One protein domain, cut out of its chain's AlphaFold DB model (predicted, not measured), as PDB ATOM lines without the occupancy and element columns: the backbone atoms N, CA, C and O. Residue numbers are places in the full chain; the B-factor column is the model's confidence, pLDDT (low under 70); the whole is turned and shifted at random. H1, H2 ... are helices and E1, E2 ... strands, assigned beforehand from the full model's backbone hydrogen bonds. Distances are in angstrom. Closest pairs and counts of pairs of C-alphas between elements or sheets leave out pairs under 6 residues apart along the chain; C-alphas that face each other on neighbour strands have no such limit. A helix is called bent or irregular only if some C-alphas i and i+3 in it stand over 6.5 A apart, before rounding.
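This is residues 5 to 162 of the 169 residues of an uncharacterized protein of Candidatus Thiomargarita nelsonii (UniProt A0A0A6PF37). A strongly twisted sheet of six strands makes the core, with H1 over one face and H2, H3 and H5 on the other: three layers, a sheet between helices. H4 lies past the last residue of E5 and makes a corner with H5, while the final part leads away from the body through H6 and H7 as an arm, of which residues 155 to 160 stick out. The printed part has 158 residues, with seven named helices and six named strands in the order E1 H1 E2 E3 E4 H2 H3 E5 H4 H5 E6 H6 H7. The sheet runs E3 E2 E4 E1 E5 E6 and is mixed, and the class is mixed, helices and strands. The whole is compact, with a radius of gyration of the C-alphas of 16.8 A and spans of 49 by 48 by 28 A.

E1, residues 5 to 10, begins at C-alpha 5 (-60.948, -7.440, -27.512). H1, residues 13 to 26, is 19.9 A long. E2, residues 32 to 40, is 26.5 A long and ends at C-alpha 40 (-53.264, 10.035, -39.874). E3 is residues 43 to 46, and E4, residues 58 to 64, is 19.6 A long. H2 is residues 68 to 76 and is irregular: C-alphas 69 and 72 are 7.3 A apart. H3 is residues 79 to 84, and E5, residues 87 to 95, is 23.9 A long. H4 is residues 99 to 105, and H5, residues 111 to 126, is 22.3 A long. E6 is residues 134 to 139 and H6 residues 143 to 149. H7, residues 152 to 157, ends at C-alpha 157 (-34.948, -20.935, -40.924).

E1 is an inner strand, parallel to E4 at 22 degrees, with N 8 and O 61 2.8 A apart, and parallel to E5 at 16 degrees, with N 9 and O 91 2.8 A apart. E2 is parallel to E4 at 20 degrees; N 37 and O 62 are 2.8 A apart. E2 and E3 form a hairpin, antiparallel at 135 degrees, with N 38 and O 45 2.8 A apart. E6 is parallel to E5 at 22 degrees, with N 137 and O 92 2.8 A apart. The edge strands are E3 and E6. H1 is on the sheet at a height of 7.1 A, over E1 and only just not over E4, on which 2 of its C-alphas fall. H2 is on the opposite face at a height of 7.7 A and runs along the strands, at 1 degrees to E1 on the local plane. H3 is on the same face as H2, at a height of 8.7 A. E1, H1, E2 and E4, H2 H3, E5 are split strand-helix-strand units, parallel strands with another strand between them in the sheet; E5, H4 H5, E6 is a strand-helix-strand unit of neighbour strands. The three crossovers are right-handed. H5 touches H4 with residues 113 to 117 alone, opposite ways at a steep tilt of 50 degrees; their closest C-alphas, of Ser 105 and Val 113, are 6.2 A apart. H6 only grazes the sheet, with residues 143 to 146. H7 is apart from H1. Every O i to N i+4 pair is within hydrogen-bond range in H1, H3, H4, H5 and H6, against 3 of 5 in H2 and 1 of 2 in H7.

The two C-alphas farthest apart, of Asn 129 and Leu 160, are 50.5 A apart. The printed part has no cut. The link from E3 to E4, 11 residues, is long. Mean pLDDT of the printed part is 91.4, with 81 in H6 and 82 in H7; no printed residue is under 70.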
ATOM      1  N   LYS A   5     -61.476  -8.475 -26.608       98.06
ATOM      2  CA  LYS A   5     -60.948  -7.440 -27.512       98.06
ATOM      3  C   LYS A   5     -59.731  -6.742 -26.908       98.06
ATOM      4  O   LYS A   5     -59.796  -6.272 -25.771       98.06
ATOM      5  N   ILE A   6     -58.641  -6.656 -27.664       98.50
ATOM      6  CA  ILE A   6     -57.365  -6.066 -27.236       98.50
ATOM      7  C   ILE A   6     -56.907  -5.042 -28.275       98.50
ATOM      8  O   ILE A   6     -56.870  -5.343 -29.463       98.50
ATOM      9  N   ALA A   7     -56.552  -3.834 -27.843       98.38
ATOM     10  CA  ALA A   7     -55.963  -2.827 -28.723       98.38
ATOM     11  C   ALA A   7     -54.443  -2.833 -28.551       98.38
ATOM     12  O   ALA A   7     -53.963  -2.873 -27.420       98.38
ATOM     13  N   ILE A   8     -53.692  -2.789 -29.647       98.19
ATOM     14  CA  ILE A   8     -52.231  -2.728 -29.653       98.19
ATOM     15  C   ILE A   8     -51.816  -1.484 -30.431       98.19
ATOM     16  O   ILE A   8     -52.065  -1.393 -31.627       98.19
ATOM     17  N   PHE A   9     -51.185  -0.534 -29.758       97.50
ATOM     18  CA  PHE A   9     -50.612   0.660 -30.355       97.50
ATOM     19  C   PHE A   9     -49.128   0.432 -30.574       97.50
ATOM     20  O   PHE A   9     -48.418   0.065 -29.639       97.50
ATOM     21  N   VAL A  10     -48.680   0.654 -31.799       95.50
ATOM     22  CA  VAL A  10     -47.287   0.487 -32.194       95.50
ATOM     23  C   VAL A  10     -46.764   1.758 -32.846       95.50
ATOM     24  O   VAL A  10     -47.532   2.537 -33.414       95.50
ATOM     25  N   GLU A  11     -45.457   1.963 -32.764       92.00
ATOM     26  CA  GLU A  11     -44.779   3.121 -33.338       92.00
ATOM     27  C   GLU A  11     -44.950   3.220 -34.857       92.00
ATOM     28  O   GLU A  11     -45.349   4.276 -35.354       92.00
ATOM     29  N   GLY A  12     -44.675   2.136 -35.584       91.69
ATOM     30  CA  GLY A  12     -44.525   2.158 -37.028       91.69
ATOM     31  C   GLY A  12     -45.120   0.946 -37.741       91.69
ATOM     32  O   GLY A  12     -45.953   0.187 -37.237       91.69
ATOM     33  N   GLN A  13     -44.757   0.821 -39.019       91.38
ATOM     34  CA  GLN A  13     -45.255  -0.253 -39.879       91.38
ATOM     35  C   GLN A  13     -44.534  -1.583 -39.619       91.38
ATOM     36  O   GLN A  13     -45.166  -2.630 -39.767       91.38
ATOM     37  N   GLY A  14     -43.253  -1.549 -39.235       91.38
ATOM     38  CA  GLY A  14     -42.467  -2.746 -38.925       91.38
ATOM     39  C   GLY A  14     -43.095  -3.530 -37.777       91.38
ATOM     40  O   GLY A  14     -43.464  -4.694 -37.943       91.38
ATOM     41  N   GLU A  15     -43.366  -2.849 -36.669       93.00
ATOM     42  CA  GLU A  15     -43.979  -3.417 -35.466       93.00
ATOM     43  C   GLU A  15     -45.393  -3.932 -35.752       93.00
ATOM     44  O   GLU A  15     -45.774  -4.999 -35.272       93.00
ATOM     45  N   LEU A  16     -46.179  -3.220 -36.572       94.81
ATOM     46  CA  LEU A  16     -47.518  -3.672 -36.966       94.81
ATOM     47  C   LEU A  16     -47.443  -5.008 -37.714       94.81
ATOM     48  O   LEU A  16     -48.196  -5.938 -37.410       94.81
ATOM     49  N   ILE A  17     -46.537  -5.107 -38.692       93.62
ATOM     50  CA  ILE A  17     -46.326  -6.327 -39.480       93.62
ATOM     51  C   ILE A  17     -45.793  -7.451 -38.591       93.62
ATOM     52  O   ILE A  17     -46.208  -8.602 -38.743       93.62
ATOM     53  N   PHE A  18     -44.900  -7.142 -37.660       91.75
ATOM     54  CA  PHE A  18     -44.380  -8.121 -36.721       91.75
ATOM     55  C   PHE A  18     -45.490  -8.677 -35.827       91.75
ATOM     56  O   PHE A  18     -45.727  -9.885 -35.823       91.75
ATOM     57  N   ILE A  19     -46.237  -7.807 -35.140       93.75
ATOM     58  CA  ILE A  19     -47.282  -8.212 -34.196       93.75
ATOM     59  C   ILE A  19     -48.358  -9.047 -34.884       93.75
ATOM     60  O   ILE A  19     -48.707 -10.105 -34.367       93.75
ATOM     61  N   ARG A  20     -48.852  -8.648 -36.064       94.75
ATOM     62  CA  ARG A  20     -49.871  -9.455 -36.759       94.75
ATOM     63  C   ARG A  20     -49.364 -10.865 -37.092       94.75
ATOM     64  O   ARG A  20     -50.116 -11.825 -36.959       94.75
ATOM     65  N   ASN A  21     -48.093 -11.001 -37.486       93.25
ATOM     66  CA  ASN A  21     -47.507 -12.298 -37.815       93.25
ATOM     67  C   ASN A  21     -47.314 -13.137 -36.554       93.25
ATOM     68  O   ASN A  21     -47.688 -14.305 -36.546       93.25
ATOM     69  N   VAL A  22     -46.794 -12.544 -35.480       90.94
ATOM     70  CA  VAL A  22     -46.656 -13.220 -34.186       90.94
ATOM     71  C   VAL A  22     -48.012 -13.722 -33.697       90.94
ATOM     72  O   VAL A  22     -48.136 -14.893 -33.356       90.94
ATOM     73  N   LEU A  23     -49.048 -12.882 -33.725       94.62
ATOM     74  CA  LEU A  23     -50.396 -13.278 -33.315       94.62
ATOM     75  C   LEU A  23     -50.930 -14.436 -34.162       94.62
ATOM     76  O   LEU A  23     -51.437 -15.402 -33.600       94.62
ATOM     77  N   TYR A  24     -50.772 -14.367 -35.486       93.94
ATOM     78  CA  TYR A  24     -51.232 -15.409 -36.404       93.94
ATOM     79  C   TYR A  24     -50.540 -16.762 -36.188       93.94
ATOM     80  O   TYR A  24     -51.162 -17.804 -36.366       93.94
ATOM     81  N   HIS A  25     -49.264 -16.759 -35.795       91.75
ATOM     82  CA  HIS A  25     -48.501 -17.992 -35.580       91.75
ATOM     83  C   HIS A  25     -48.581 -18.522 -34.142       91.75
ATOM     84  O   HIS A  25     -48.398 -19.718 -33.931       91.75
ATOM     85  N   LEU A  26     -48.832 -17.663 -33.148       90.38
ATOM     86  CA  LEU A  26     -48.917 -18.068 -31.740       90.38
ATOM     87  C   LEU A  26     -50.333 -18.437 -31.290       90.38
ATOM     88  O   LEU A  26     -50.488 -19.158 -30.305       90.38
ATOM     89  N   ILE A  27     -51.362 -17.926 -31.964       94.12
ATOM     90  CA  ILE A  27     -52.764 -18.160 -31.614       94.12
ATOM     91  C   ILE A  27     -53.399 -18.991 -32.722       94.12
ATOM     92  O   ILE A  27     -53.248 -18.669 -33.895       94.12
ATOM     93  N   ASP A  28     -54.149 -20.030 -32.342       95.31
ATOM     94  CA  ASP A  28     -54.949 -20.822 -33.280       95.31
ATOM     95  C   ASP A  28     -55.796 -19.890 -34.180       95.31
ATOM     96  O   ASP A  28     -56.650 -19.156 -33.658       95.31
ATOM     97  N   PRO A  29     -55.603 -19.915 -35.516       94.06
ATOM     98  CA  PRO A  29     -56.346 -19.074 -36.450       94.06
ATOM     99  C   PRO A  29     -57.870 -19.229 -36.353       94.06
ATOM    100  O   PRO A  29     -58.599 -18.289 -36.674       94.06
ATOM    101  N   ALA A  30     -58.384 -20.367 -35.871       95.44
ATOM    102  CA  ALA A  30     -59.816 -20.558 -35.640       95.44
ATOM    103  C   ALA A  30     -60.351 -19.727 -34.456       95.44
ATOM    104  O   ALA A  30     -61.557 -19.501 -34.352       95.44
ATOM    105  N   GLN A  31     -59.470 -19.251 -33.571       96.62
ATOM    106  CA  GLN A  31     -59.799 -18.466 -32.377       96.62
ATOM    107  C   GLN A  31     -59.427 -16.983 -32.505       96.62
ATOM    108  O   GLN A  31     -59.835 -16.188 -31.655       96.62
ATOM    109  N   LEU A  32     -58.659 -16.617 -33.530       97.62
ATOM    110  CA  LEU A  32     -58.081 -15.292 -33.725       97.62
ATOM    111  C   LEU A  32     -58.891 -14.460 -34.719       97.62
ATOM    112  O   LEU A  32     -59.338 -14.970 -35.738       97.62
ATOM    113  N   SER A  33     -58.998 -13.160 -34.469       97.94
ATOM    114  CA  SER A  33     -59.256 -12.152 -35.499       97.94
ATOM    115  C   SER A  33     -58.401 -10.916 -35.236       97.94
ATOM    116  O   SER A  33     -58.055 -10.634 -34.086       97.94
ATOM    117  N   PHE A  34     -58.054 -10.168 -36.278       97.81
ATOM    118  CA  PHE A  34     -57.445  -8.857 -36.104       97.81
ATOM    119  C   PHE A  34     -57.717  -7.918 -37.274       97.81
ATOM    120  O   PHE A  34     -57.827  -8.339 -38.421       97.81
ATOM    121  N   GLU A  35     -57.772  -6.631 -36.964       97.38
ATOM    122  CA  GLU A  35     -57.838  -5.524 -37.915       97.38
ATOM    123  C   GLU A  35     -56.633  -4.604 -37.710       97.38
ATOM    124  O   GLU A  35     -56.040  -4.538 -36.627       97.38
ATOM    125  N   CYS A  36     -56.228  -3.918 -38.775       97.12
ATOM    126  CA  CYS A  36     -55.033  -3.088 -38.785       97.12
ATOM    127  C   CYS A  36     -55.382  -1.670 -39.219       97.12
ATOM    128  O   CYS A  36     -56.112  -1.458 -40.187       97.12
ATOM    129  N   PHE A  37     -54.800  -0.693 -38.533       96.00
ATOM    130  CA  PHE A  37     -55.007   0.713 -38.832       96.00
ATOM    131  C   PHE A  37     -53.718   1.512 -38.781       96.00
ATOM    132  O   PHE A  37     -52.763   1.154 -38.094       96.00
ATOM    133  N   LYS A  38     -53.745   2.657 -39.451       94.81
ATOM    134  CA  LYS A  38     -52.762   3.725 -39.328       94.81
ATOM    135  C   LYS A  38     -53.445   4.993 -38.830       94.81
ATOM    136  O   LYS A  38     -54.535   5.334 -39.291       94.81
ATOM    137  N   LEU A  39     -52.807   5.705 -37.906       92.19
ATOM    138  CA  LEU A  39     -53.238   7.041 -37.515       92.19
ATOM    139  C   LEU A  39     -52.702   8.073 -38.508       92.19
ATOM    140  O   LEU A  39     -51.506   8.142 -38.792       92.19
ATOM    141  N   HIS A  40     -53.602   8.901 -39.026       83.31
ATOM    142  CA  HIS A  40     -53.264  10.035 -39.874       83.31
ATOM    143  C   HIS A  40     -54.164  11.218 -39.525       83.31
ATOM    144  O   HIS A  40     -55.387  11.093 -39.563       83.31
ATOM    145  N   ALA A  41     -53.572  12.357 -39.153       74.31
ATOM    146  CA  ALA A  41     -54.306  13.565 -38.749       74.31
ATOM    147  C   ALA A  41     -55.435  13.284 -37.727       74.31
ATOM    148  O   ALA A  41     -56.571  13.714 -37.898       74.31
ATOM    149  N   ASN A  42     -55.136  12.494 -36.687       70.19
ATOM    150  CA  ASN A  42     -56.070  11.998 -35.660       70.19
ATOM    151  C   ASN A  42     -57.208  11.078 -36.150       70.19
ATOM    152  O   ASN A  42     -57.903  10.489 -35.318       70.19
ATOM    153  N   SER A  43     -57.345  10.871 -37.460       78.81
ATOM    154  CA  SER A  43     -58.220   9.859 -38.046       78.81
ATOM    155  C   SER A  43     -57.540   8.490 -38.081       78.81
ATOM    156  O   SER A  43     -56.311   8.377 -38.091       78.81
ATOM    157  N   GLN A  44     -58.357   7.442 -38.074       85.06
ATOM    158  CA  GLN A  44     -57.918   6.057 -38.135       85.06
ATOM    159  C   GLN A  44     -58.248   5.525 -39.532       85.06
ATOM    160  O   GLN A  44     -59.416   5.483 -39.907       85.06
ATOM    161  N   GLN A  45     -57.224   5.163 -40.298       90.00
ATOM    162  CA  GLN A  45     -57.358   4.620 -41.649       90.00
ATOM    163  C   GLN A  45     -57.088   3.121 -41.619       90.00
ATOM    164  O   GLN A  45     -56.078   2.699 -41.057       90.00
ATOM    165  N   GLU A  46     -57.982   2.323 -42.199       89.69
ATOM    166  CA  GLU A  46     -57.753   0.888 -42.377       89.69
ATOM    167  C   GLU A  46     -56.527   0.661 -43.259       89.69
ATOM    168  O   GLU A  46     -56.314   1.363 -44.251       89.69
ATOM    169  N   VAL A  47     -55.710  -0.320 -42.884       90.50
ATOM    170  CA  VAL A  47     -54.593  -0.781 -43.710       90.50
ATOM    171  C   VAL A  47     -54.771  -2.260 -44.058       90.50
ATOM    172  O   VAL A  47     -55.456  -2.979 -43.329       90.50
ATOM    173  N   PRO A  48     -54.177  -2.737 -45.170       88.62
ATOM    174  CA  PRO A  48     -54.411  -4.094 -45.651       88.62
ATOM    175  C   PRO A  48     -53.966  -5.194 -44.675       88.62
ATOM    176  O   PRO A  48     -53.208  -4.951 -43.731       88.62
ATOM    177  N   TYR A  49     -54.343  -6.432 -45.020       88.44
ATOM    178  CA  TYR A  49     -53.961  -7.675 -44.336       88.44
ATOM    179  C   TYR A  49     -54.602  -7.875 -42.961       88.44
ATOM    180  O   TYR A  49     -53.962  -8.398 -42.053       88.44
ATOM    181  N   GLU A  50     -55.858  -7.471 -42.808       94.44
ATOM    182  CA  GLU A  50     -56.696  -7.937 -41.704       94.44
ATOM    183  C   GLU A  50     -56.929  -9.457 -41.766       94.44
ATOM    184  O   GLU A  50     -56.843 -10.083 -42.825       94.44
ATOM    185  N   TYR A  51     -57.288 -10.039 -40.625       96.19
ATOM    186  CA  TYR A  51     -57.732 -11.422 -40.519       96.19
ATOM    187  C   TYR A  51     -59.104 -11.471 -39.842       96.19
ATOM    188  O   TYR A  51     -59.238 -11.359 -38.620       96.19
ATOM    189  N   LYS A  52     -60.149 -11.613 -40.662       94.75
ATOM    190  CA  LYS A  52     -61.548 -11.635 -40.224       94.75
ATOM    191  C   LYS A  52     -61.990 -13.055 -39.886       94.75
ATOM    192  O   LYS A  52     -62.007 -13.929 -40.745       94.75
ATOM    193  N   ASN A  53     -62.430 -13.252 -38.648       94.75
ATOM    194  CA  ASN A  53     -63.024 -14.501 -38.185       94.75
ATOM    195  C   ASN A  53     -64.206 -14.189 -37.248       94.75
ATOM    196  O   ASN A  53     -63.984 -13.768 -36.111       94.75
ATOM    197  N   PRO A  54     -65.459 -14.389 -37.694       91.69
ATOM    198  CA  PRO A  54     -66.651 -14.114 -36.888       91.69
ATOM    199  C   PRO A  54     -66.765 -14.964 -35.616       91.69
ATOM    200  O   PRO A  54     -67.444 -14.568 -34.675       91.69
ATOM    201  N   ASN A  55     -66.099 -16.123 -35.586       93.56
ATOM    202  CA  ASN A  55     -66.124 -17.068 -34.471       93.56
ATOM    203  C   ASN A  55     -64.908 -16.917 -33.542       93.56
ATOM    204  O   ASN A  55     -64.676 -17.769 -32.682       93.56
ATOM    205  N   ALA A  56     -64.114 -15.857 -33.722       96.44
ATOM    206  CA  ALA A  56     -62.927 -15.623 -32.922       96.44
ATOM    207  C   ALA A  56     -63.268 -15.491 -31.429       96.44
ATOM    208  O   ALA A  56     -64.210 -14.805 -31.029       96.44
ATOM    209  N   LYS A  57     -62.451 -16.117 -30.580       96.94
ATOM    210  CA  LYS A  57     -62.489 -15.900 -29.129       96.94
ATOM    211  C   LYS A  57     -61.699 -14.665 -28.721       96.94
ATOM    212  O   LYS A  57     -62.003 -14.082 -27.682       96.94
ATOM    213  N   VAL A  58     -60.712 -14.265 -29.522       97.75
ATOM    214  CA  VAL A  58     -59.900 -13.071 -29.296       97.75
ATOM    215  C   VAL A  58     -59.806 -12.229 -30.563       97.75
ATOM    216  O   VAL A  58     -59.622 -12.740 -31.666       97.75
ATOM    217  N   HIS A  59     -59.938 -10.922 -30.388       97.94
ATOM    218  CA  HIS A  59     -59.855  -9.927 -31.435       97.94
ATOM    219  C   HIS A  59     -58.807  -8.875 -31.087       97.94
ATOM    220  O   HIS A  59     -58.824  -8.326 -29.981       97.94
ATOM    221  N   PHE A  60     -57.937  -8.563 -32.045       98.38
ATOM    222  CA  PHE A  60     -56.944  -7.507 -31.906       98.38
ATOM    223  C   PHE A  60     -57.217  -6.345 -32.851       98.38
ATOM    224  O   PHE A  60     -57.418  -6.528 -34.047       98.38
ATOM    225  N   GLN A  61     -57.127  -5.136 -32.315       97.88
ATOM    226  CA  GLN A  61     -57.046  -3.921 -33.107       97.88
ATOM    227  C   GLN A  61     -55.602  -3.427 -33.063       97.88
ATOM    228  O   GLN A  61     -55.149  -2.995 -32.007       97.88
ATOM    229  N   ILE A  62     -54.871  -3.503 -34.175       98.00
ATOM    230  CA  ILE A  62     -53.463  -3.091 -34.240       98.00
ATOM    231  C   ILE A  62     -53.388  -1.710 -34.895       98.00
ATOM    232  O   ILE A  62     -53.821  -1.532 -36.031       98.00
ATOM    233  N   ILE A  63     -52.867  -0.719 -34.179       96.75
ATOM    234  CA  ILE A  63     -52.840   0.686 -34.582       96.75
ATOM    235  C   ILE A  63     -51.391   1.154 -34.710       96.75
ATOM    236  O   ILE A  63     -50.702   1.337 -33.711       96.75
ATOM    237  N   ASN A  64     -50.954   1.405 -35.939       95.81
ATOM    238  CA  ASN A  64     -49.715   2.114 -36.236       95.81
ATOM    239  C   ASN A  64     -49.916   3.619 -35.999       95.81
ATOM    240  O   ASN A  64     -50.711   4.265 -36.687       95.81
ATOM    241  N   VAL A  65     -49.204   4.171 -35.021       94.00
ATOM    242  CA  VAL A  65     -49.277   5.585 -34.627       94.00
ATOM    243  C   VAL A  65     -48.484   6.481 -35.585       94.00
ATOM    244  O   VAL A  65     -48.854   7.635 -35.797       94.00
ATOM    245  N   GLY A  66     -47.429   5.947 -36.200       86.56
ATOM    246  CA  GLY A  66     -46.542   6.628 -37.142       86.56
ATOM    247  C   GLY A  66     -45.524   7.566 -36.489       86.56
ATOM    248  O   GLY A  66     -44.834   8.291 -37.206       86.56
ATOM    249  N   ASN A  67     -45.475   7.612 -35.156       82.19
ATOM    250  CA  ASN A  67     -44.556   8.432 -34.373       82.19
ATOM    251  C   ASN A  67     -44.408   7.834 -32.964       82.19
ATOM    252  O   ASN A  67     -45.394   7.702 -32.234       82.19
ATOM    253  N   ASP A  68     -43.172   7.516 -32.594       73.44
ATOM    254  CA  ASP A  68     -42.784   6.882 -31.336       73.44
ATOM    255  C   ASP A  68     -43.174   7.704 -30.109       73.44
ATOM    256  O   ASP A  68     -43.751   7.189 -29.149       73.44
ATOM    257  N   GLU A  69     -42.928   9.012 -30.163       81.94
ATOM    258  CA  GLU A  69     -43.227   9.948 -29.083       81.94
ATOM    259  C   GLU A  69     -44.739  10.083 -28.848       81.94
ATOM    260  O   GLU A  69     -45.150  10.500 -27.769       81.94
ATOM    261  N   ARG A  70     -45.578   9.669 -29.810       90.00
ATOM    262  CA  ARG A  70     -47.041   9.791 -29.734       90.00
ATOM    263  C   ARG A  70     -47.768   8.523 -29.300       90.00
ATOM    264  O   ARG A  70     -48.987   8.572 -29.163       90.00
ATOM    265  N   VAL A  71     -47.087   7.391 -29.096       94.12
ATOM    266  CA  VAL A  71     -47.771   6.124 -28.760       94.12
ATOM    267  C   VAL A  71     -48.564   6.247 -27.457       94.12
ATOM    268  O   VAL A  71     -49.732   5.858 -27.403       94.12
ATOM    269  N   LEU A  72     -47.959   6.838 -26.425       94.56
ATOM    270  CA  LEU A  72     -48.611   7.039 -25.131       94.56
ATOM    271  C   LEU A  72     -49.790   8.018 -25.224       94.56
ATOM    272  O   LEU A  72     -50.874   7.724 -24.722       94.56
ATOM    273  N   ASP A  73     -49.607   9.142 -25.919       93.75
ATOM    274  CA  ASP A  73     -50.665  10.135 -26.127       93.75
ATOM    275  C   ASP A  73     -51.834   9.550 -26.926       93.75
ATOM    276  O   ASP A  73     -52.998   9.744 -26.580       93.75
ATOM    277  N   ALA A  74     -51.543   8.755 -27.960       94.94
ATOM    278  CA  ALA A  74     -52.559   8.099 -28.771       94.94
ATOM    279  C   ALA A  74     -53.414   7.122 -27.951       94.94
ATOM    280  O   ALA A  74     -54.621   7.034 -28.203       94.94
ATOM    281  N   ILE A  75     -52.805   6.422 -26.983       96.12
ATOM    282  CA  ILE A  75     -53.511   5.588 -26.003       96.12
ATOM    283  C   ILE A  75     -54.388   6.467 -25.109       96.12
ATOM    284  O   ILE A  75     -55.590   6.213 -25.023       96.12
ATOM    285  N   LYS A  76     -53.822   7.519 -24.506       95.19
ATOM    286  CA  LYS A  76     -54.538   8.431 -23.597       95.19
ATOM    287  C   LYS A  76     -55.779   9.045 -24.247       95.19
ATOM    288  O   LYS A  76     -56.853   9.050 -23.665       95.19
ATOM    289  N   GLU A  77     -55.664   9.494 -25.492       94.00
ATOM    290  CA  GLU A  77     -56.776  10.080 -26.254       94.00
ATOM    291  C   GLU A  77     -57.891   9.075 -26.604       94.00
ATOM    292  O   GLU A  77     -58.987   9.473 -27.004       94.00
ATOM    293  N   ARG A  78     -57.615   7.766 -26.556       94.38
ATOM    294  CA  ARG A  78     -58.517   6.724 -27.081       94.38
ATOM    295  C   ARG A  78     -58.959   5.707 -26.042       94.38
ATOM    296  O   ARG A  78     -59.852   4.924 -26.375       94.38
ATOM    297  N   GLU A  79     -58.390   5.708 -24.838       95.50
ATOM    298  CA  GLU A  79     -58.663   4.688 -23.823       95.50
ATOM    299  C   GLU A  79     -60.166   4.553 -23.541       95.50
ATOM    300  O   GLU A  79     -60.722   3.473 -23.717       95.50
ATOM    301  N   GLU A  80     -60.868   5.649 -23.249       95.69
ATOM    302  CA  GLU A  80     -62.290   5.625 -22.881       95.69
ATOM    303  C   GLU A  80     -63.168   5.111 -24.028       95.69
ATOM    304  O   GLU A  80     -64.080   4.296 -23.850       95.69
ATOM    305  N   ARG A  81     -62.854   5.535 -25.256       95.25
ATOM    306  CA  ARG A  81     -63.568   5.098 -26.458       95.25
ATOM    307  C   ARG A  81     -63.340   3.613 -26.745       95.25
ATOM    308  O   ARG A  81     -64.244   2.936 -27.224       95.25
ATOM    309  N   LEU A  82     -62.140   3.095 -26.497       96.62
ATOM    310  CA  LEU A  82     -61.851   1.672 -26.673       96.62
ATOM    311  C   LEU A  82     -62.558   0.842 -25.600       96.62
ATOM    312  O   LEU A  82     -63.236  -0.132 -25.929       96.62
ATOM    313  N   LEU A  83     -62.482   1.254 -24.337       96.25
ATOM    314  CA  LEU A  83     -63.147   0.554 -23.239       96.25
ATOM    315  C   LEU A  83     -64.672   0.525 -23.427       96.25
ATOM    316  O   LEU A  83     -65.281  -0.536 -23.294       96.25
ATOM    317  N   SER A  84     -65.286   1.634 -23.858       96.06
ATOM    318  CA  SER A  84     -66.726   1.673 -24.174       96.06
ATOM    319  C   SER A  84     -67.123   0.796 -25.373       96.06
ATOM    320  O   SER A  84     -68.251   0.314 -25.434       96.06
ATOM    321  N   LYS A  85     -66.194   0.499 -26.294       95.94
ATOM    322  CA  LYS A  85     -66.373  -0.483 -27.388       95.94
ATOM    323  C   LYS A  85     -66.151  -1.946 -26.963       95.94
ATOM    324  O   LYS A  85     -66.212  -2.856 -27.804       95.94
ATOM    325  N   GLY A  86     -65.896  -2.180 -25.676       96.56
ATOM    326  CA  GLY A  86     -65.699  -3.502 -25.087       96.56
ATOM    327  C   GLY A  86     -64.267  -4.028 -25.174       96.56
ATOM    328  O   GLY A  86     -64.061  -5.231 -25.016       96.56
ATOM    329  N   PHE A  87     -63.275  -3.170 -25.441       97.75
ATOM    330  CA  PHE A  87     -61.873  -3.560 -25.292       97.75
ATOM    331  C   PHE A  87     -61.554  -3.785 -23.818       97.75
ATOM    332  O   PHE A  87     -61.879  -2.965 -22.966       97.75
ATOM    333  N   THR A  88     -60.925  -4.915 -23.507       97.19
ATOM    334  CA  THR A  88     -60.617  -5.304 -22.124       97.19
ATOM    335  C   THR A  88     -59.165  -5.049 -21.751       97.19
ATOM    336  O   THR A  88     -58.830  -5.086 -20.566       97.19
ATOM    337  N   LYS A  89     -58.306  -4.797 -22.746       98.00
ATOM    338  CA  LYS A  89     -56.888  -4.492 -22.566       98.00
ATOM    339  C   LYS A  89     -56.374  -3.598 -23.693       98.00
ATOM    340  O   LYS A  89     -56.774  -3.754 -24.848       98.00
ATOM    341  N   ILE A  90     -55.459  -2.704 -23.346       98.44
ATOM    342  CA  ILE A  90     -54.720  -1.852 -24.273       98.44
ATOM    343  C   ILE A  90     -53.229  -2.119 -24.066       98.44
ATOM    344  O   ILE A  90     -52.756  -2.215 -22.935       98.44
ATOM    345  N   ILE A  91     -52.494  -2.282 -25.158       98.12
ATOM    346  CA  ILE A  91     -51.058  -2.530 -25.158       98.12
ATOM    347  C   ILE A  91     -50.384  -1.423 -25.962       98.12
ATOM    348  O   ILE A  91     -50.782  -1.171 -27.093       98.12
ATOM    349  N   GLY A  92     -49.380  -0.765 -25.391       96.94
ATOM    350  CA  GLY A  92     -48.455   0.097 -26.121       96.94
ATOM    351  C   GLY A  92     -47.140  -0.636 -26.348       96.94
ATOM    352  O   GLY A  92     -46.616  -1.235 -25.411       96.94
ATOM    353  N   LEU A  93     -46.622  -0.602 -27.569       94.50
ATOM    354  CA  LEU A  93     -45.290  -1.080 -27.916       94.50
ATOM    355  C   LEU A  93     -44.540   0.050 -28.616       94.50
ATOM    356  O   LEU A  93     -45.030   0.611 -29.596       94.50
ATOM    357  N   ARG A  94     -43.369   0.390 -28.090       90.62
ATOM    358  CA  ARG A  94     -42.535   1.476 -28.599       90.62
ATOM    359  C   ARG A  94     -41.071   1.078 -28.526       90.62
ATOM    360  O   ARG A  94     -40.671   0.417 -27.566       90.62
ATOM    361  N   ASP A  95     -40.271   1.539 -29.469       90.62
ATOM    362  CA  ASP A  95     -38.828   1.416 -29.367       90.62
ATOM    363  C   ASP A  95     -38.269   2.325 -28.266       90.62
ATOM    364  O   ASP A  95     -38.755   3.431 -27.996       90.62
ATOM    365  N   MET A  96     -37.233   1.851 -27.578       90.75
ATOM    366  CA  MET A  96     -36.492   2.671 -26.620       90.75
ATOM    367  C   MET A  96     -35.620   3.699 -27.357       90.75
ATOM    368  O   MET A  96     -35.424   4.815 -26.865       90.75
ATOM    369  N   TYR A  97     -35.122   3.356 -28.551       87.88
ATOM    370  CA  TYR A  97     -34.168   4.143 -29.337       87.88
ATOM    371  C   TYR A  97     -34.794   5.336 -30.077       87.88
ATOM    372  O   TYR A  97     -34.681   5.528 -31.286       87.88
ATOM    373  N   SER A  98     -35.396   6.236 -29.313       87.38
ATOM    374  CA  SER A  98     -35.973   7.480 -29.823       87.38
ATOM    375  C   SER A  98     -34.934   8.588 -30.050       87.38
ATOM    376  O   SER A  98     -33.820   8.578 -29.511       87.38
ATOM    377  N   LYS A  99     -35.322   9.645 -30.781       88.19
ATOM    378  CA  LYS A  99     -34.540  10.900 -30.859       88.19
ATOM    379  C   LYS A  99     -34.269  11.484 -29.470       88.19
ATOM    380  O   LYS A  99     -33.164  11.965 -29.204       88.19
ATOM    381  N   ALA A 100     -35.270  11.446 -28.590       89.12
ATOM    382  CA  ALA A 100     -35.148  11.908 -27.216       89.12
ATOM    383  C   ALA A 100     -34.139  11.067 -26.417       89.12
ATOM    384  O   ALA A 100     -33.339  11.640 -25.673       89.12
ATOM    385  N   TYR A 101     -34.144   9.741 -26.599       91.44
ATOM    386  CA  TYR A 101     -33.195   8.836 -25.952       91.44
ATOM    387  C   TYR A 101     -31.767   9.168 -26.375       91.44
ATOM    388  O   TYR A 101     -30.946   9.496 -25.523       91.44
ATOM    389  N   ARG A 102     -31.497   9.232 -27.689       90.88
ATOM    390  CA  ARG A 102     -30.158   9.553 -28.221       90.88
ATOM    391  C   ARG A 102     -29.601  10.868 -27.691       90.88
ATOM    392  O   ARG A 102     -28.408  10.967 -27.410       90.88
ATOM    393  N   ARG A 103     -30.457  11.884 -27.544       91.75
ATOM    394  CA  ARG A 103     -30.061  13.190 -27.001       91.75
ATOM    395  C   ARG A 103     -29.619  13.091 -25.540       91.75
ATOM    396  O   ARG A 103     -28.659  13.758 -25.170       91.75
ATOM    397  N   LYS A 104     -30.303  12.285 -24.721       93.19
ATOM    398  CA  LYS A 104     -29.952  12.087 -23.305       93.19
ATOM    399  C   LYS A 104     -28.758  11.150 -23.126       93.19
ATOM    400  O   LYS A 104     -27.871  11.459 -22.341       93.19
ATOM    401  N   SER A 105     -28.715  10.057 -23.883       93.12
ATOM    402  CA  SER A 105     -27.688   9.019 -23.762       93.12
ATOM    403  C   SER A 105     -26.410   9.312 -24.551       93.12
ATOM    404  O   SER A 105     -25.475   8.524 -24.518       93.12
ATOM    405  N   LYS A 106     -26.348  10.424 -25.299       91.31
ATOM    406  CA  LYS A 106     -25.216  10.771 -26.181       91.31
ATOM    407  C   LYS A 106     -24.881   9.653 -27.182       91.31
ATOM    408  O   LYS A 106     -23.721   9.439 -27.521       91.31
ATOM    409  N   SER A 107     -25.915   8.983 -27.692       84.69
ATOM    410  CA  SER A 107     -25.828   7.885 -28.670       84.69
ATOM    411  C   SER A 107     -25.144   6.601 -28.178       84.69
ATOM    412  O   SER A 107     -24.776   5.771 -29.005       84.69
ATOM    413  N   VAL A 108     -25.018   6.399 -26.864       88.75
ATOM    414  CA  VAL A 108     -24.685   5.088 -26.283       88.75
ATOM    415  C   VAL A 108     -25.908   4.474 -25.604       88.75
ATOM    416  O   VAL A 108     -26.887   5.173 -25.330       88.75
ATOM    417  N   ILE A 109     -25.878   3.161 -25.381       88.25
ATOM    418  CA  ILE A 109     -26.875   2.488 -24.545       88.25
ATOM    419  C   ILE A 109     -26.559   2.845 -23.097       88.25
ATOM    420  O   ILE A 109     -25.434   2.639 -22.644       88.25
ATOM    421  N   ASP A 110     -27.536   3.414 -22.404       93.00
ATOM    422  CA  ASP A 110     -27.391   3.900 -21.038       93.00
ATOM    423  C   ASP A 110     -28.571   3.401 -20.194       93.00
ATOM    424  O   ASP A 110     -29.735   3.725 -20.458       93.00
ATOM    425  N   ASP A 111     -28.272   2.579 -19.189       92.56
ATOM    426  CA  ASP A 111     -29.272   1.952 -18.323       92.56
ATOM    427  C   ASP A 111     -30.026   2.971 -17.461       92.56
ATOM    428  O   ASP A 111     -31.212   2.788 -17.180       92.56
ATOM    429  N   GLU A 112     -29.374   4.065 -17.067       94.62
ATOM    430  CA  GLU A 112     -29.994   5.139 -16.294       94.62
ATOM    431  C   GLU A 112     -31.013   5.885 -17.151       94.62
ATOM    432  O   GLU A 112     -32.167   6.062 -16.755       94.62
ATOM    433  N   VAL A 113     -30.620   6.258 -18.370       94.19
ATOM    434  CA  VAL A 113     -31.529   6.894 -19.330       94.19
ATOM    435  C   VAL A 113     -32.693   5.956 -19.647       94.19
ATOM    436  O   VAL A 113     -33.843   6.386 -19.635       94.19
ATOM    437  N   THR A 114     -32.422   4.670 -19.865       93.38
ATOM    438  CA  THR A 114     -33.451   3.646 -20.110       93.38
ATOM    439  C   THR A 114     -34.469   3.604 -18.971       93.38
ATOM    440  O   THR A 114     -35.677   3.654 -19.220       93.38
ATOM    441  N   ARG A 115     -34.004   3.598 -17.714       94.88
ATOM    442  CA  ARG A 115     -34.877   3.601 -16.536       94.88
ATOM    443  C   ARG A 115     -35.737   4.856 -16.459       94.88
ATOM    444  O   ARG A 115     -36.942   4.738 -16.274       94.88
ATOM    445  N   GLN A 116     -35.162   6.032 -16.713       94.62
ATOM    446  CA  GLN A 116     -35.905   7.299 -16.716       94.62
ATOM    447  C   GLN A 116     -37.046   7.323 -17.743       94.62
ATOM    448  O   GLN A 116     -38.104   7.895 -17.479       94.62
ATOM    449  N   PHE A 117     -36.856   6.726 -18.925       92.94
ATOM    450  CA  PHE A 117     -37.926   6.617 -19.923       92.94
ATOM    451  C   PHE A 117     -39.043   5.677 -19.459       92.94
ATOM    452  O   PHE A 117     -40.221   6.015 -19.597       92.94
ATOM    453  N   ILE A 118     -38.683   4.525 -18.884       93.62
ATOM    454  CA  ILE A 118     -39.646   3.561 -18.340       93.62
ATOM    455  C   ILE A 118     -40.445   4.189 -17.194       93.62
ATOM    456  O   ILE A 118     -41.673   4.101 -17.182       93.62
ATOM    457  N   GLU A 119     -39.769   4.852 -16.258       95.38
ATOM    458  CA  GLU A 119     -40.390   5.539 -15.124       95.38
ATOM    459  C   GLU A 119     -41.314   6.661 -15.597       95.38
ATOM    460  O   GLU A 119     -42.469   6.699 -15.187       95.38
ATOM    461  N   GLY A 120     -40.865   7.505 -16.533       94.25
ATOM    462  CA  GLY A 120     -41.687   8.588 -17.075       94.25
ATOM    463  C   GLY A 120     -42.990   8.091 -17.706       94.25
ATOM    464  O   GLY A 120     -44.054   8.657 -17.456       94.25
ATOM    465  N   VAL A 121     -42.938   6.996 -18.474       93.50
ATOM    466  CA  VAL A 121     -44.153   6.370 -19.018       93.50
ATOM    467  C   VAL A 121     -44.996   5.731 -17.916       93.50
ATOM    468  O   VAL A 121     -46.215   5.861 -17.940       93.50
ATOM    469  N   THR A 122     -44.378   5.077 -16.935       93.81
ATOM    470  CA  THR A 122     -45.093   4.435 -15.821       93.81
ATOM    471  C   THR A 122     -45.868   5.455 -14.989       93.81
ATOM    472  O   THR A 122     -47.041   5.232 -14.691       93.81
ATOM    473  N   THR A 123     -45.258   6.599 -14.676       95.81
ATOM    474  CA  THR A 123     -45.920   7.712 -13.986       95.81
ATOM    475  C   THR A 123     -47.085   8.250 -14.810       95.81
ATOM    476  O   THR A 123     -48.198   8.339 -14.306       95.81
ATOM    477  N   ALA A 124     -46.867   8.522 -16.099       94.31
ATOM    478  CA  ALA A 124     -47.920   9.036 -16.969       94.31
ATOM    479  C   ALA A 124     -49.088   8.048 -17.159       94.31
ATOM    480  O   ALA A 124     -50.229   8.474 -17.312       94.31
ATOM    481  N   LEU A 125     -48.826   6.735 -17.135       94.31
ATOM    482  CA  LEU A 125     -49.868   5.703 -17.148       94.31
ATOM    483  C   LEU A 125     -50.670   5.688 -15.849       94.31
ATOM    484  O   LEU A 125     -51.889   5.572 -15.910       94.31
ATOM    485  N   ALA A 126     -50.008   5.813 -14.695       94.25
ATOM    486  CA  ALA A 126     -50.667   5.837 -13.388       94.25
ATOM    487  C   ALA A 126     -51.648   7.016 -13.230       94.25
ATOM    488  O   ALA A 126     -52.586   6.922 -12.443       94.25
ATOM    489  N   GLU A 127     -51.460   8.090 -13.998       93.94
ATOM    490  CA  GLU A 127     -52.349   9.258 -14.047       93.94
ATOM    491  C   GLU A 127     -53.521   9.117 -15.042       93.94
ATOM    492  O   GLU A 127     -54.348  10.023 -15.144       93.94
ATOM    493  N   MET A 128     -53.598   8.026 -15.813       93.88
ATOM    494  CA  MET A 128     -54.709   7.784 -16.745       93.88
ATOM    495  C   MET A 128     -55.973   7.318 -16.020       93.88
ATOM    496  O   MET A 128     -55.934   6.933 -14.853       93.88
ATOM    497  N   ASN A 129     -57.114   7.302 -16.717       92.56
ATOM    498  CA  ASN A 129     -58.370   6.893 -16.092       92.56
ATOM    499  C   ASN A 129     -58.404   5.385 -15.799       92.56
ATOM    500  O   ASN A 129     -59.093   4.948 -14.879       92.56
ATOM    501  N   ASN A 130     -57.709   4.568 -16.604       94.00
ATOM    502  CA  ASN A 130     -57.777   3.104 -16.523       94.00
ATOM    503  C   ASN A 130     -56.391   2.424 -16.583       94.00
ATOM    504  O   ASN A 130     -56.181   1.541 -17.426       94.00
ATOM    505  N   PRO A 131     -55.449   2.761 -15.681       93.88
ATOM    506  CA  PRO A 131     -54.068   2.268 -15.717       93.88
ATOM    507  C   PRO A 131     -53.979   0.738 -15.723       93.88
ATOM    508  O   PRO A 131     -53.193   0.149 -16.465       93.88
ATOM    509  N   ASP A 132     -54.849   0.062 -14.968       96.19
ATOM    510  CA  ASP A 132     -54.848  -1.399 -14.852       96.19
ATOM    511  C   ASP A 132     -55.159  -2.121 -16.166       96.19
ATOM    512  O   ASP A 132     -54.779  -3.283 -16.346       96.19
ATOM    513  N   LYS A 133     -55.836  -1.440 -17.097       96.81
ATOM    514  CA  LYS A 133     -56.192  -1.968 -18.419       96.81
ATOM    515  C   LYS A 133     -55.090  -1.758 -19.451       96.81
ATOM    516  O   LYS A 133     -55.165  -2.360 -20.524       96.81
ATOM    517  N   ILE A 134     -54.078  -0.954 -19.135       97.50
ATOM    518  CA  ILE A 134     -53.018  -0.569 -20.058       97.50
ATOM    519  C   ILE A 134     -51.721  -1.286 -19.672       97.50
ATOM    520  O   ILE A 134     -51.359  -1.418 -18.502       97.50
ATOM    521  N   ARG A 135     -51.011  -1.810 -20.671       96.88
ATOM    522  CA  ARG A 135     -49.647  -2.327 -20.519       96.88
ATOM    523  C   ARG A 135     -48.769  -1.692 -21.580       96.88
ATOM    524  O   ARG A 135     -49.079  -1.793 -22.758       96.88
ATOM    525  N   PHE A 136     -47.694  -1.038 -21.170       95.50
ATOM    526  CA  PHE A 136     -46.772  -0.386 -22.092       95.50
ATOM    527  C   PHE A 136     -45.427  -1.098 -22.037       95.50
ATOM    528  O   PHE A 136     -44.882  -1.321 -20.957       95.50
ATOM    529  N   HIS A 137     -44.921  -1.486 -23.199       93.00
ATOM    530  CA  HIS A 137     -43.696  -2.249 -23.353       93.00
ATOM    531  C   HIS A 137     -42.729  -1.488 -24.248       93.00
ATOM    532  O   HIS A 137     -43.123  -0.915 -25.266       93.00
ATOM    533  N   PHE A 138     -41.458  -1.519 -23.863       91.12
ATOM    534  CA  PHE A 138     -40.377  -0.994 -24.676       91.12
ATOM    535  C   PHE A 138     -39.620  -2.135 -25.339       91.12
ATOM    536  O   PHE A 138     -39.198  -3.063 -24.646       91.12
ATOM    537  N   ALA A 139     -39.399  -2.037 -26.648       88.19
ATOM    538  CA  ALA A 139     -38.340  -2.793 -27.296       88.19
ATOM    539  C   ALA A 139     -37.010  -2.089 -26.997       88.19
ATOM    540  O   ALA A 139     -36.794  -0.944 -27.389       88.19
ATOM    541  N   ILE A 140     -36.137  -2.731 -26.214       81.62
ATOM    542  CA  ILE A 140     -34.806  -2.180 -25.922       81.62
ATOM    543  C   ILE A 140     -34.044  -2.007 -27.235       81.62
ATOM    544  O   ILE A 140     -33.870  -2.963 -27.986       81.62
ATOM    545  N   MET A 141     -33.575  -0.783 -27.454       83.31
ATOM    546  CA  MET A 141     -33.133  -0.263 -28.740       83.31
ATOM    547  C   MET A 141     -34.278  -0.187 -29.751       83.31
ATOM    548  O   MET A 141     -35.034   0.776 -29.710       83.31
ATOM    549  N   GLU A 142     -34.416  -1.196 -30.596       84.06
ATOM    550  CA  GLU A 142     -35.440  -1.292 -31.636       84.06
ATOM    551  C   GLU A 142     -35.970  -2.726 -31.654       84.06
ATOM    552  O   GLU A 142     -35.276  -3.658 -31.219       84.06
ATOM    553  N   LEU A 143     -37.182  -2.930 -32.160       85.06
ATOM    554  CA  LEU A 143     -37.778  -4.261 -32.275       85.06
ATOM    555  C   LEU A 143     -36.865  -5.257 -33.018       85.06
ATOM    556  O   LEU A 143     -36.752  -6.424 -32.633       85.06
ATOM    557  N   GLU A 144     -36.147  -4.796 -34.037       84.50
ATOM    558  CA  GLU A 144     -35.173  -5.564 -34.809       84.50
ATOM    559  C   GLU A 144     -34.052  -6.126 -33.925       84.50
ATOM    560  O   GLU A 144     -33.583  -7.246 -34.143       84.50
ATOM    561  N   THR A 145     -33.656  -5.399 -32.877       82.38
ATOM    562  CA  THR A 145     -32.622  -5.849 -31.933       82.38
ATOM    563  C   THR A 145     -33.095  -7.068 -31.140       82.38
ATOM    564  O   THR A 145     -32.317  -7.989 -30.884       82.38
ATOM    565  N   TRP A 146     -34.381  -7.124 -30.787       81.94
ATOM    566  CA  TRP A 146     -34.964  -8.295 -30.132       81.94
ATOM    567  C   TRP A 146     -34.997  -9.504 -31.058       81.94
ATOM    568  O   TRP A 146     -34.753 -10.620 -30.617       81.94
ATOM    569  N   TRP A 147     -35.255  -9.298 -32.347       78.75
ATOM    570  CA  TRP A 147     -35.206 -10.392 -33.310       78.75
ATOM    571  C   TRP A 147     -33.788 -10.952 -33.464       78.75
ATOM    572  O   TRP A 147     -33.598 -12.167 -33.435       78.75
ATOM    573  N   LEU A 148     -32.780 -10.078 -33.544       78.00
ATOM    574  CA  LEU A 148     -31.376 -10.492 -33.601       78.00
ATOM    575  C   LEU A 148     -30.932 -11.253 -32.344       78.00
ATOM    576  O   LEU A 148     -30.101 -12.157 -32.444       78.00
ATOM    577  N   SER A 149     -31.493 -10.939 -31.172       76.12
ATOM    578  CA  SER A 149     -31.181 -11.664 -29.934       76.12
ATOM    579  C   SER A 149     -31.845 -13.046 -29.853       76.12
ATOM    580  O   SER A 149     -31.368 -13.911 -29.118       76.12
ATOM    581  N   MET A 150     -32.867 -13.319 -30.673       81.56
ATOM    582  CA  MET A 150     -33.471 -14.646 -30.853       81.56
ATOM    583  C   MET A 150     -32.701 -15.488 -31.886       81.56
ATOM    584  O   MET A 150     -33.284 -16.135 -32.755       81.56
ATOM    585  N   TYR A 151     -31.368 -15.493 -31.801       78.81
ATOM    586  CA  TYR A 151     -30.487 -16.090 -32.813       78.81
ATOM    587  C   TYR A 151     -30.722 -17.592 -33.049       78.81
ATOM    588  O   TYR A 151     -30.439 -18.120 -34.122       78.81
ATOM    589  N   ASN A 152     -31.280 -18.292 -32.062       82.62
ATOM    590  CA  ASN A 152     -31.672 -19.694 -32.182       82.62
ATOM    591  C   ASN A 152     -32.808 -19.923 -33.199       82.62
ATOM    592  O   ASN A 152     -32.967 -21.041 -33.690       82.62
ATOM    593  N   LEU A 153     -33.592 -18.894 -33.534       80.00
ATOM    594  CA  LEU A 153     -34.603 -18.961 -34.586       80.00
ATOM    595  C   LEU A 153     -33.972 -19.020 -35.976       80.00
ATOM    596  O   LEU A 153     -34.519 -19.689 -36.850       80.00
ATOM    597  N   PHE A 154     -32.810 -18.395 -36.182       81.62
ATOM    598  CA  PHE A 154     -32.154 -18.388 -37.489       81.62
ATOM    599  C   PHE A 154     -31.755 -19.790 -37.942       81.62
ATOM    600  O   PHE A 154     -32.008 -20.142 -39.092       81.62
ATOM    601  N   ALA A 155     -31.276 -20.629 -37.020       82.94
ATOM    602  CA  ALA A 155     -30.968 -22.031 -37.296       82.94
ATOM    603  C   ALA A 155     -32.199 -22.846 -37.742       82.94
ATOM    604  O   ALA A 155     -32.061 -23.801 -38.499       82.94
ATOM    605  N   LYS A 156     -33.412 -22.462 -37.312       81.31
ATOM    606  CA  LYS A 156     -34.666 -23.103 -37.752       81.31
ATOM    607  C   LYS A 156     -35.121 -22.640 -39.138       81.31
ATOM    608  O   LYS A 156     -35.916 -23.330 -39.767       81.31
ATOM    609  N   ILE A 157     -34.666 -21.470 -39.585       81.25
ATOM    610  CA  ILE A 157     -34.948 -20.935 -40.924       81.25
ATOM    611  C   ILE A 157     -33.959 -21.529 -41.927       81.25
ATOM    612  O   ILE A 157     -34.354 -21.987 -42.996       81.25
ATOM    613  N   ASN A 158     -32.670 -21.504 -41.586       80.81
ATOM    614  CA  ASN A 158     -31.593 -22.070 -42.383       80.81
ATOM    615  C   ASN A 158     -30.382 -22.350 -41.482       80.81
ATOM    616  O   ASN A 158     -29.900 -21.452 -40.792       80.81
ATOM    617  N   GLU A 159     -29.855 -23.572 -41.526       84.31
ATOM    618  CA  GLU A 159     -28.701 -23.981 -40.718       84.31
ATOM    619  C   GLU A 159     -27.446 -23.125 -40.975       84.31
ATOM    620  O   GLU A 159     -26.660 -22.911 -40.058       84.31
ATOM    621  N   LEU A 160     -27.286 -22.544 -42.173       85.12
ATOM    622  CA  LEU A 160     -26.175 -21.635 -42.502       85.12
ATOM    623  C   LEU A 160     -26.236 -20.288 -41.763       85.12
ATOM    624  O   LEU A 160     -25.254 -19.549 -41.764       85.12
ATOM    625  N   LEU A 161     -27.378 -19.952 -41.158       78.69
ATOM    626  CA  LEU A 161     -27.552 -18.758 -40.329       78.69
ATOM    627  C   LEU A 161     -27.318 -19.043 -38.836       78.69
ATOM    628  O   LEU A 161     -27.473 -18.144 -38.009       78.69
ATOM    629  N   ALA A 162     -26.982 -20.284 -38.470       79.94
ATOM    630  CA  ALA A 162     -26.604 -20.615 -37.106       79.94
ATOM    631  C   ALA A 162     -25.289 -19.914 -36.734       79.94
ATOM    632  O   ALA A 162     -24.366 -19.798 -37.545       79.94
TER     633      ALA A 162